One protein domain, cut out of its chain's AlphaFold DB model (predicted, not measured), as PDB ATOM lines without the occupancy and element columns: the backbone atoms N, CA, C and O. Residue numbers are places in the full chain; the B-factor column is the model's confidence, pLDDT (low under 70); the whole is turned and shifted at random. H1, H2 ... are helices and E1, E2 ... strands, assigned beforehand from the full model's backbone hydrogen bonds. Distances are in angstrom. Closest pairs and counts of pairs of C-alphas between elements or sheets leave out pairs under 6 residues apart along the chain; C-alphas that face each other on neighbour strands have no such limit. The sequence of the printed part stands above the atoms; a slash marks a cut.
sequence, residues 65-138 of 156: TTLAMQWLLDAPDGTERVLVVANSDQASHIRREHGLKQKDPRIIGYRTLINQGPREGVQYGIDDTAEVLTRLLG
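Overview. This is residues 65 to 138 of the 156 residues of an uncharacterized protein of Arthrobacter sp. 9V (UniProt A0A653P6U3). A small sheet of three parallel strands has two helices, H1 and H2, over one face; H3 and H4 reach the sheet with their first residues, 110 to 113 and 129 to 132. The printed part has 74 residues, with four named helices and three named strands in the order H1 E1 H2 E2 H3 E3 H4. The sheet's order is E2 E1 E3 and the class is mixed, helices and strands. The whole is compact, with a radius of gyration of the C-alphas of 11.8 A and spans of 37 by 28 by 21 A.

Along the chain. E1 is residues 81 to 85, 13.3 A, from C-alpha 81 at (300.542, 274.256, 294.369); E2 is residues 107 to 109, 7.2 A, and E3 residues 123 to 126, 10.4 A. H1 is residues 65 to 73, 12.1 A, from (312.426, 268.630, 301.194); H2 is 88 to 97, 14.2 A; H3 is 110 to 116, 10.1 A; H4 is 129 to 136, 10.3 A, ending at (312.161, 259.824, 283.239).

Arrangement. E1 is parallel to E3 at 21 degrees, with N 84 and O 125 2.8 A apart, and to E2 at 36 degrees, with N 108 and O 83 2.9 A apart, both within hydrogen-bond range. H1 and H2 on the same face make two layers, helices on one face of a sheet. H1 runs along E1 at a height over the sheet of 9.5 A, the C-alphas of Leu 72 and Arg 81 closest at 5.7 A. H2 runs along E2 at 8.3 A, over a local plane fitted to just 6 C-alphas; the C-alphas of Ser 88 and Gly 109 come closest, at 5.0 A. H1 and H2 are only just apart, closest at 8.3 A. E1, H2, E2 form a strand-helix-strand unit, two parallel neighbour strands with a helix between, and E2, H3, E3 a split one with E1 between the strands; both crossovers are right-handed. H3 and H4 only graze the sheet and are close but not clearly touching, the C-alphas of Tyr 110 and Val 132 7.0 A apart. In H1, H2, H3 and H4 every O i to N i+4 pair is within hydrogen-bond range.

Size, cuts and confidence. The two C-alphas farthest apart, of Asp 77 and Gly 138, are 37.7 A apart. The printed part has no cut and no long link, and no printed residue is under 70 in pLDDT.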
ATOM      1  N   THR A  65     313.826 269.074 301.159       82.31
ATOM      2  CA  THR A  65     312.426 268.630 301.194       82.31
ATOM      3  C   THR A  65     311.600 269.479 302.163       82.31
ATOM      4  O   THR A  65     310.468 269.825 301.845       82.31
ATOM      5  N   THR A  66     312.173 269.913 303.293       77.44
ATOM      6  CA  THR A  66     311.516 270.840 304.229       77.44
ATOM      7  C   THR A  66     311.203 272.179 303.564       77.44
ATOM      8  O   THR A  66     310.079 272.660 303.671       77.44
ATOM      9  N   LEU A  67     312.153 272.753 302.818       72.62
ATOM     10  CA  LEU A  67     311.939 274.000 302.072       72.62
ATOM     11  C   LEU A  67     310.922 273.829 300.931       72.62
ATOM     12  O   LEU A  67     310.078 274.697 300.716       72.62
ATOM     13  N   ALA A  68     310.954 272.696 300.224       81.50
ATOM     14  CA  ALA A  68     309.968 272.377 299.191       81.50
ATOM     15  C   ALA A  68     308.550 272.245 299.776       81.50
ATOM     16  O   ALA A  68     307.573 272.688 299.173       81.50
ATOM     17  N   MET A  69     308.441 271.673 300.975       84.50
ATOM     18  CA  MET A  69     307.183 271.569 301.708       84.50
ATOM     19  C   MET A  69     306.704 272.915 302.237       84.50
ATOM     20  O   MET A  69     305.508 273.183 302.177       84.50
ATOM     21  N   GLN A  70     307.609 273.780 302.683       77.38
ATOM     22  CA  GLN A  70     307.250 275.142 303.049       77.38
ATOM     23  C   GLN A  70     306.675 275.902 301.848       77.38
ATOM     24  O   GLN A  70     305.575 276.433 301.935       77.38
ATOM     25  N   TRP A  71     307.329 275.839 300.684       82.25
ATOM     26  CA  TRP A  71     306.775 276.391 299.443       82.25
ATOM     27  C   TRP A  71     305.391 275.813 299.107       82.25
ATOM     28  O   TRP A  71     304.500 276.545 298.683       82.25
ATOM     29  N   LEU A  72     305.179 274.510 299.300       86.56
ATOM     30  CA  LEU A  72     303.883 273.884 299.031       86.56
ATOM     31  C   LEU A  72     302.775 274.402 299.962       86.56
ATOM     32  O   LEU A  72     301.645 274.597 299.514       86.56
ATOM     33  N   LEU A  73     303.085 274.560 301.250       84.06
ATOM     34  CA  LEU A  73     302.120 274.906 302.294       84.06
ATOM     35  C   LEU A  73     301.856 276.414 302.377       84.06
ATOM     36  O   LEU A  73     300.712 276.797 302.609       84.06
ATOM     37  N   ASP A  74     302.857 277.243 302.078       80.00
ATOM     38  CA  ASP A  74     302.773 278.711 302.038       80.00
ATOM     39  C   ASP A  74     302.240 279.201 300.671       80.00
ATOM     40  O   ASP A  74     302.710 280.185 300.088       80.00
ATOM     41  N   ALA A  75     301.297 278.459 300.083       79.00
ATOM     42  CA  ALA A  75     300.637 278.847 298.841       79.00
ATOM     43  C   ALA A  75     299.781 280.110 299.074       79.00
ATOM     44  O   ALA A  75     298.941 280.091 299.974       79.00
ATOM     45  N   PRO A  76     299.946 281.189 298.279       77.75
ATOM     46  CA  PRO A  76     299.087 282.366 298.380       77.75
ATOM     47  C   PRO A  76     297.618 282.013 298.151       77.75
ATOM     48  O   PRO A  76     297.310 281.098 297.382       77.75
ATOM     49  N   ASP A  77     296.712 282.791 298.741       81.31
ATOM     50  CA  ASP A  77     295.275 282.610 298.543       81.31
ATOM     51  C   ASP A  77     294.916 282.569 297.048       81.31
ATOM     52  O   ASP A  77     295.361 283.389 296.243       81.31
ATOM     53  N   GLY A  78     294.124 281.564 296.665       83.19
ATOM     54  CA  GLY A  78     293.735 281.327 295.272       83.19
ATOM     55  C   GLY A  78     294.812 280.683 294.389       83.19
ATOM     56  O   GLY A  78     294.547 280.439 293.214       83.19
ATOM     57  N   THR A  79     295.999 280.369 294.922       84.44
ATOM     58  CA  THR A  79     297.057 279.655 294.191       84.44
ATOM     59  C   THR A  79     297.058 278.176 294.552       84.44
ATOM     60  O   THR A  79     297.268 277.803 295.703       84.44
ATOM     61  N   GLU A  80     296.905 277.308 293.555       90.56
ATOM     62  CA  GLU A  80     297.101 275.875 293.750       90.56
ATOM     63  C   GLU A  80     298.566 275.490 293.499       90.56
ATOM     64  O   GLU A  80     299.119 275.768 292.432       90.56
ATOM     65  N   ARG A  81     299.190 274.819 294.476       90.75
ATOM     66  CA  ARG A  81     300.542 274.256 294.369       90.75
ATOM     67  C   ARG A  81     300.520 272.733 294.457       90.75
ATOM     68  O   ARG A  81     299.778 272.154 295.252       90.75
ATOM     69  N   VAL A  82     301.367 272.092 293.656       96.19
ATOM     70  CA  VAL A  82     301.615 270.647 293.690       96.19
ATOM     71  C   VAL A  82     303.110 270.380 293.755       96.19
ATOM     72  O   VAL A  82     303.871 270.882 292.932       96.19
ATOM     73  N   LEU A  83     303.519 269.527 294.687       95.81
ATOM     74  CA  LEU A  83     304.857 268.973 294.771       95.81
ATOM     75  C   LEU A  83     304.915 267.608 294.079       95.81
ATOM     76  O   LEU A  83     304.204 266.668 294.438       95.81
ATOM     77  N   VAL A  84     305.786 267.497 293.087       97.44
ATOM     78  CA  VAL A  84     306.063 266.270 292.344       97.44
ATOM     79  C   VAL A  84     307.311 265.614 292.919       97.44
ATOM     80  O   VAL A  84     308.330 266.271 293.096       97.44
ATOM     81  N   VAL A  85     307.239 264.315 293.187       96.88
ATOM     82  CA  VAL A  85     308.332 263.516 293.761       96.88
ATOM     83  C   VAL A  85     308.620 262.278 292.905       96.88
ATOM     84  O   VAL A  85     307.882 261.968 291.959       96.88
ATOM     85  N   ALA A  86     309.663 261.513 293.233       94.69
ATOM     86  CA  ALA A  86     310.100 260.378 292.420       94.69
ATOM     87  C   ALA A  86     309.076 259.233 292.335       94.69
ATOM     88  O   ALA A  86     309.031 258.519 291.331       94.69
ATOM     89  N   ASN A  87     308.256 259.005 293.363       94.75
ATOM     90  CA  ASN A  87     307.269 257.921 293.366       94.75
ATOM     91  C   ASN A  87     306.183 258.098 294.446       94.75
ATOM     92  O   ASN A  87     306.218 259.018 295.262       94.75
ATOM     93  N   SER A  88     305.189 257.204 294.432       94.25
ATOM     94  CA  SER A  88     304.075 257.183 295.390       94.25
ATOM     95  C   SER A  88     304.509 256.950 296.836       94.25
ATOM     96  O   SER A  88     303.840 257.433 297.752       94.25
ATOM     97  N   ASP A  89     305.604 256.225 297.047       95.25
ATOM     98  CA  ASP A  89     306.073 255.854 298.381       95.25
ATOM     99  C   ASP A  89     306.737 257.053 299.053       95.25
ATOM    100  O   ASP A  89     306.403 257.376 300.193       95.25
ATOM    101  N   GLN A  90     307.568 257.796 298.313       95.00
ATOM    102  CA  GLN A  90     308.112 259.086 298.741       95.00
ATOM    103  C   GLN A  90     306.987 260.091 299.013       95.00
ATOM    104  O   GLN A  90     306.992 260.743 300.056       95.00
ATOM    105  N   ALA A  91     305.975 260.167 298.140       96.88
ATOM    106  CA  ALA A  91     304.827 261.047 298.364       96.88
ATOM    107  C   ALA A  91     304.106 260.688 299.672       96.88
ATOM    108  O   ALA A  91     303.782 261.560 300.475       96.88
ATOM    109  N   SER A  92     303.888 259.395 299.914       96.62
ATOM    110  CA  SER A  92     303.239 258.903 301.133       96.62
ATOM    111  C   SER A  92     304.083 259.160 302.383       96.62
ATOM    112  O   SER A  92     303.529 259.501 303.429       96.62
ATOM    113  N   HIS A  93     305.408 259.029 302.277       95.19
ATOM    114  CA  HIS A  93     306.346 259.333 303.355       95.19
ATOM    115  C   HIS A  93     306.279 260.810 303.756       95.19
ATOM    116  O   HIS A  93     306.008 261.097 304.919       95.19
ATOM    117  N   ILE A  94     306.422 261.723 302.789       94.38
ATOM    118  CA  ILE A  94     306.399 263.173 303.029       94.38
ATOM    119  C   ILE A  94     305.045 263.604 303.601       94.38
ATOM    120  O   ILE A  94     304.990 264.345 304.581       94.38
ATOM    121  N   ARG A  95     303.927 263.097 303.055       97.00
ATOM    122  CA  ARG A  95     302.590 263.389 303.603       97.00
ATOM    123  C   ARG A  95     302.500 263.020 305.084       97.00
ATOM    124  O   ARG A  95     301.993 263.810 305.872       97.00
ATOM    125  N   ARG A  96     302.994 261.837 305.463       95.75
ATOM    126  CA  ARG A  96     302.974 261.367 306.854       95.75
ATOM    127  C   ARG A  96     303.860 262.224 307.759       95.75
ATOM    128  O   ARG A  96     303.428 262.552 308.858       95.75
ATOM    129  N   GLU A  97     305.058 262.576 307.305       92.88
ATOM    130  CA  GLU A  97     306.002 263.417 308.053       92.88
ATOM    131  C   GLU A  97     305.416 264.801 308.370       92.88
ATOM    132  O   GLU A  97     305.585 265.312 309.473       92.88
ATOM    133  N   HIS A  98     304.636 265.360 307.443       90.19
ATOM    134  CA  HIS A  98     304.001 266.670 307.587       90.19
ATOM    135  C   HIS A  98     302.545 266.618 308.089       90.19
ATOM    136  O   HIS A  98     301.822 267.608 307.984       90.19
ATOM    137  N   GLY A  99     302.080 265.475 308.609       94.12
ATOM    138  CA  GLY A  99     300.727 265.343 309.171       94.12
ATOM    139  C   GLY A  99     299.586 265.534 308.159       94.12
ATOM    140  O   GLY A  99     298.456 265.838 308.542       94.12
ATOM    141  N   LEU A 100     299.860 265.366 306.863       93.69
ATOM    142  CA  LEU A 100     298.876 265.492 305.793       93.69
ATOM    143  C   LEU A 100     298.059 264.208 305.620       93.69
ATOM    144  O   LEU A 100     298.475 263.101 305.971       93.69
ATOM    145  N   LYS A 101     296.881 264.341 305.001       95.31
ATOM    146  CA  LYS A 101     296.041 263.189 304.646       95.31
ATOM    147  C   LYS A 101     296.800 262.264 303.693       95.31
ATOM    148  O   LYS A 101     297.462 262.724 302.769       95.31
ATOM    149  N   GLN A 102     296.627 260.949 303.833       89.75
ATOM    150  CA  GLN A 102     297.350 259.950 303.027       89.75
ATOM    151  C   GLN A 102     297.203 260.152 301.506       89.75
ATOM    152  O   GLN A 102     298.128 259.849 300.754       89.75
ATOM    153  N   LYS A 103     296.056 260.673 301.055       92.62
ATOM    154  CA  LYS A 103     295.741 260.955 299.646       92.62
ATOM    155  C   LYS A 103     295.701 262.455 299.335       92.62
ATOM    156  O   LYS A 103     294.945 262.865 298.461       92.62
ATOM    157  N   ASP A 104     296.450 263.274 300.071       95.31
ATOM    158  CA  ASP A 104     296.538 264.707 299.783       95.31
ATOM    159  C   ASP A 104     297.033 264.923 298.336       95.31
ATOM    160  O   ASP A 104     298.130 264.451 298.000       95.31
ATOM    161  N   PRO A 105     296.231 265.575 297.468       94.44
ATOM    162  CA  PRO A 105     296.537 265.716 296.046       94.44
ATOM    163  C   PRO A 105     297.670 266.712 295.779       94.44
ATOM    164  O   PRO A 105     298.178 266.766 294.661       94.44
ATOM    165  N   ARG A 106     298.089 267.483 296.790       95.62
ATOM    166  CA  ARG A 106     299.170 268.467 296.671       95.62
ATOM    167  C   ARG A 106     300.552 267.832 296.595       95.62
ATOM    168  O   ARG A 106     301.502 268.521 296.264       95.62
ATOM    169  N   ILE A 107     300.694 266.539 296.881       97.81
ATOM    170  CA  ILE A 107     301.959 265.809 296.730       97.81
ATOM    171  C   ILE A 107     301.685 264.618 295.827       97.81
ATOM    172  O   ILE A 107     300.801 263.832 296.147       97.81
ATOM    173  N   ILE A 108     302.404 264.446 294.721       97.31
ATOM    174  CA  ILE A 108     302.185 263.335 293.778       97.31
ATOM    175  C   ILE A 108     303.506 262.761 293.270       97.31
ATOM    176  O   ILE A 108     304.513 263.455 293.205       97.31
ATOM    177  N   GLY A 109     303.508 261.494 292.855       96.75
ATOM    178  CA  GLY A 109     304.642 260.935 292.114       96.75
ATOM    179  C   GLY A 109     304.651 261.418 290.661       96.75
ATOM    180  O   GLY A 109     303.587 261.624 290.076       96.75
ATOM    181  N   TYR A 110     305.826 261.525 290.033       95.88
ATOM    182  CA  TYR A 110     305.940 262.015 288.648       95.88
ATOM    183  C   TYR A 110     305.101 261.204 287.644       95.88
ATOM    184  O   TYR A 110     304.545 261.768 286.704       95.88
ATOM    185  N   ARG A 111     304.948 259.886 287.852       95.31
ATOM    186  CA  ARG A 111     304.106 259.035 286.989       95.31
ATOM    187  C   ARG A 111     302.640 259.460 287.017       95.31
ATOM    188  O   ARG A 111     301.965 259.366 286.000       95.31
ATOM    189  N   THR A 112     302.151 259.949 288.157       95.31
ATOM    190  CA  THR A 112     300.792 260.491 288.270       95.31
ATOM    191  C   THR A 112     300.632 261.719 287.382       95.31
ATOM    192  O   THR A 112     299.656 261.789 286.644       95.31
ATOM    193  N   LEU A 113     301.612 262.631 287.391       94.44
ATOM    194  CA  LEU A 113     301.598 263.818 286.532       94.44
ATOM    195  C   LEU A 113     301.639 263.452 285.042       94.44
ATOM    196  O   LEU A 113     300.886 264.021 284.264       94.44
ATOM    197  N   ILE A 114     302.467 262.479 284.645       93.75
ATOM    198  CA  ILE A 114     302.511 261.999 283.251       93.75
ATOM    199  C   ILE A 114     301.160 261.436 282.819       93.75
ATOM    200  O   ILE A 114     300.673 261.761 281.741       93.75
ATOM    201  N   ASN A 115     300.562 260.588 283.655       95.06
ATOM    202  CA  ASN A 115     299.343 259.874 283.290       95.06
ATOM    203  C   ASN A 115     298.109 260.785 283.262       95.06
ATOM    204  O   ASN A 115     297.195 260.540 282.483       95.06
ATOM    205  N   GLN A 116     298.053 261.792 284.137       94.12
ATOM    206  CA  GLN A 116     296.899 262.691 284.266       94.12
ATOM    207  C   GLN A 116     297.058 263.990 283.469       94.12
ATOM    208  O   GLN A 116     296.067 264.655 283.186       94.12
ATOM    209  N   GLY A 117     298.290 264.335 283.102       92.12
ATOM    210  CA  GLY A 117     298.629 265.607 282.486       92.12
ATOM    211  C   GLY A 117     298.750 266.757 283.498       92.12
ATOM    212  O   GLY A 117     298.274 266.667 284.637       92.12
ATOM    213  N   PRO A 118     299.418 267.854 283.102       91.75
ATOM    214  CA  PRO A 118     299.447 269.078 283.889       91.75
ATOM    215  C   PRO A 118     298.062 269.735 283.916       91.75
ATOM    216  O   PRO A 118     297.303 269.675 282.950       91.75
ATOM    217  N   ARG A 119     297.752 270.395 285.030       90.50
ATOM    218  CA  ARG A 119     296.511 271.140 285.240       90.50
ATOM    219  C   ARG A 119     296.745 272.623 284.982       90.50
ATOM    220  O   ARG A 119     297.789 273.164 285.346       90.50
ATOM    221  N   GLU A 120     295.769 273.273 284.361       88.75
ATOM    222  CA  GLU A 120     295.814 274.709 284.092       88.75
ATOM    223  C   GLU A 120     295.789 275.514 285.400       88.75
ATOM    224  O   GLU A 120     295.094 275.153 286.347       88.75
ATOM    225  N   GLY A 121     296.583 276.586 285.475       82.81
ATOM    226  CA  GLY A 121     296.647 277.468 286.648       82.81
ATOM    227  C   GLY A 121     297.381 276.903 287.873       82.81
ATOM    228  O   GLY A 121     297.568 277.632 288.846       82.81
ATOM    229  N   VAL A 122     297.841 275.647 287.835       88.81
ATOM    230  CA  VAL A 122     298.568 275.009 288.944       88.81
ATOM    231  C   VAL A 122     300.064 275.310 288.871       88.81
ATOM    232  O   VAL A 122     300.700 275.164 287.827       88.81
ATOM    233  N   GLN A 123     300.648 275.678 290.010       85.75
ATOM    234  CA  GLN A 123     302.092 275.816 290.174       85.75
ATOM    235  C   GLN A 123     302.706 274.480 290.603       85.75
ATOM    236  O   GLN A 123     302.286 273.876 291.590       85.75
ATOM    237  N   TYR A 124     303.730 274.027 289.885       90.88
ATOM    238  CA  TYR A 124     304.397 272.755 290.154       90.88
ATOM    239  C   TYR A 124     305.796 272.968 290.729       90.88
ATOM    240  O   TYR A 124     306.594 273.721 290.175       90.88
ATOM    241  N   GLY A 125     306.092 272.259 291.813       90.62
ATOM    242  CA  GLY A 125     307.432 272.073 292.356       90.62
ATOM    243  C   GLY A 125     307.882 270.636 292.116       90.62
ATOM    244  O   GLY A 125     307.049 269.734 292.033       90.62
ATOM    245  N   ILE A 126     309.188 270.407 292.006       92.75
ATOM    246  CA  ILE A 126     309.764 269.065 291.858       92.75
ATOM    247  C   ILE A 126     310.794 268.864 292.968       92.75
ATOM    248  O   ILE A 126     311.822 269.539 292.967       92.75
ATOM    249  N   ASP A 127     310.529 267.938 293.887       91.88
ATOM    250  CA  ASP A 127     311.513 267.493 294.879       91.88
ATOM    251  C   ASP A 127     312.332 266.325 294.325       91.88
ATOM    252  O   ASP A 127     311.834 265.498 293.557       91.88
ATOM    253  N   ASP A 128     313.605 266.288 294.713       89.94
ATOM    254  CA  ASP A 128     314.603 265.345 294.204       89.94
ATOM    255  C   ASP A 128     314.640 265.276 292.662       89.94
ATOM    256  O   ASP A 128     314.482 264.231 292.025       89.94
ATOM    257  N   THR A 129     314.822 266.446 292.038       90.44
ATOM    258  CA  THR A 129     314.789 266.611 290.576       90.44
ATOM    259  C   THR A 129     315.728 265.645 289.849       90.44
ATOM    260  O   THR A 129     315.386 265.155 288.773       90.44
ATOM    261  N   ALA A 130     316.894 265.350 290.428       89.38
ATOM    262  CA  ALA A 130     317.855 264.422 289.845       89.38
ATOM    263  C   ALA A 130     317.285 263.001 289.754       89.38
ATOM    264  O   ALA A 130     317.363 262.386 288.692       89.38
ATOM    265  N   GLU A 131     316.651 262.502 290.815       91.69
ATOM    266  CA  GLU A 131     316.016 261.180 290.823       91.69
ATOM    267  C   GLU A 131     314.829 261.116 289.852       91.69
ATOM    268  O   GLU A 131     314.689 260.155 289.086       91.69
ATOM    269  N   VAL A 132     313.994 262.162 289.814       93.44
ATOM    270  CA  VAL A 132     312.885 262.251 288.851       93.44
ATOM    271  C   VAL A 132     313.414 262.179 287.415       93.44
ATOM    272  O   VAL A 132     312.940 261.358 286.630       93.44
ATOM    273  N   LEU A 133     314.433 262.975 287.075       91.81
ATOM    274  CA  LEU A 133     315.037 262.981 285.740       91.81
ATOM    275  C   LEU A 133     315.704 261.649 285.388       91.81
ATOM    276  O   LEU A 133     315.513 261.165 284.274       91.81
ATOM    277  N   THR A 134     316.420 261.036 286.334       93.06
ATOM    278  CA  THR A 134     317.023 259.698 286.178       93.06
ATOM    279  C   THR A 134     315.985 258.708 285.665       93.06
ATOM    280  O   THR A 134     316.177 258.058 284.637       93.06
ATOM    281  N   ARG A 135     314.835 258.648 286.346       91.75
ATOM    282  CA  ARG A 135     313.762 257.708 286.014       91.75
ATOM    283  C   ARG A 135     313.042 258.063 284.719       91.75
ATOM    284  O   ARG A 135     312.684 257.156 283.974       91.75
ATOM    285  N   LEU A 136     312.815 259.351 284.463       91.06
ATOM    286  CA  LEU A 136     312.161 259.824 283.239       91.06
ATOM    287  C   LEU A 136     312.968 259.489 281.986       91.06
ATOM    288  O   LEU A 136     312.395 259.106 280.972       91.06
ATOM    289  N   LEU A 137     314.288 259.632 282.068       91.50
ATOM    290  CA  LEU A 137     315.203 259.405 280.953       91.50
ATOM    291  C   LEU A 137     315.662 257.943 280.842       91.50
ATOM    292  O   LEU A 137     316.396 257.611 279.916       91.50
ATOM    293  N   GLY A 138     315.243 257.072 281.768       92.31
ATOM    294  CA  GLY A 138     315.666 255.671 281.799       92.31
ATOM    295  C   GLY A 138     317.163 255.496 282.064       92.31
ATOM    296  O   GLY A 138     317.756 254.531 281.586       92.31
TER     297      GLY A 138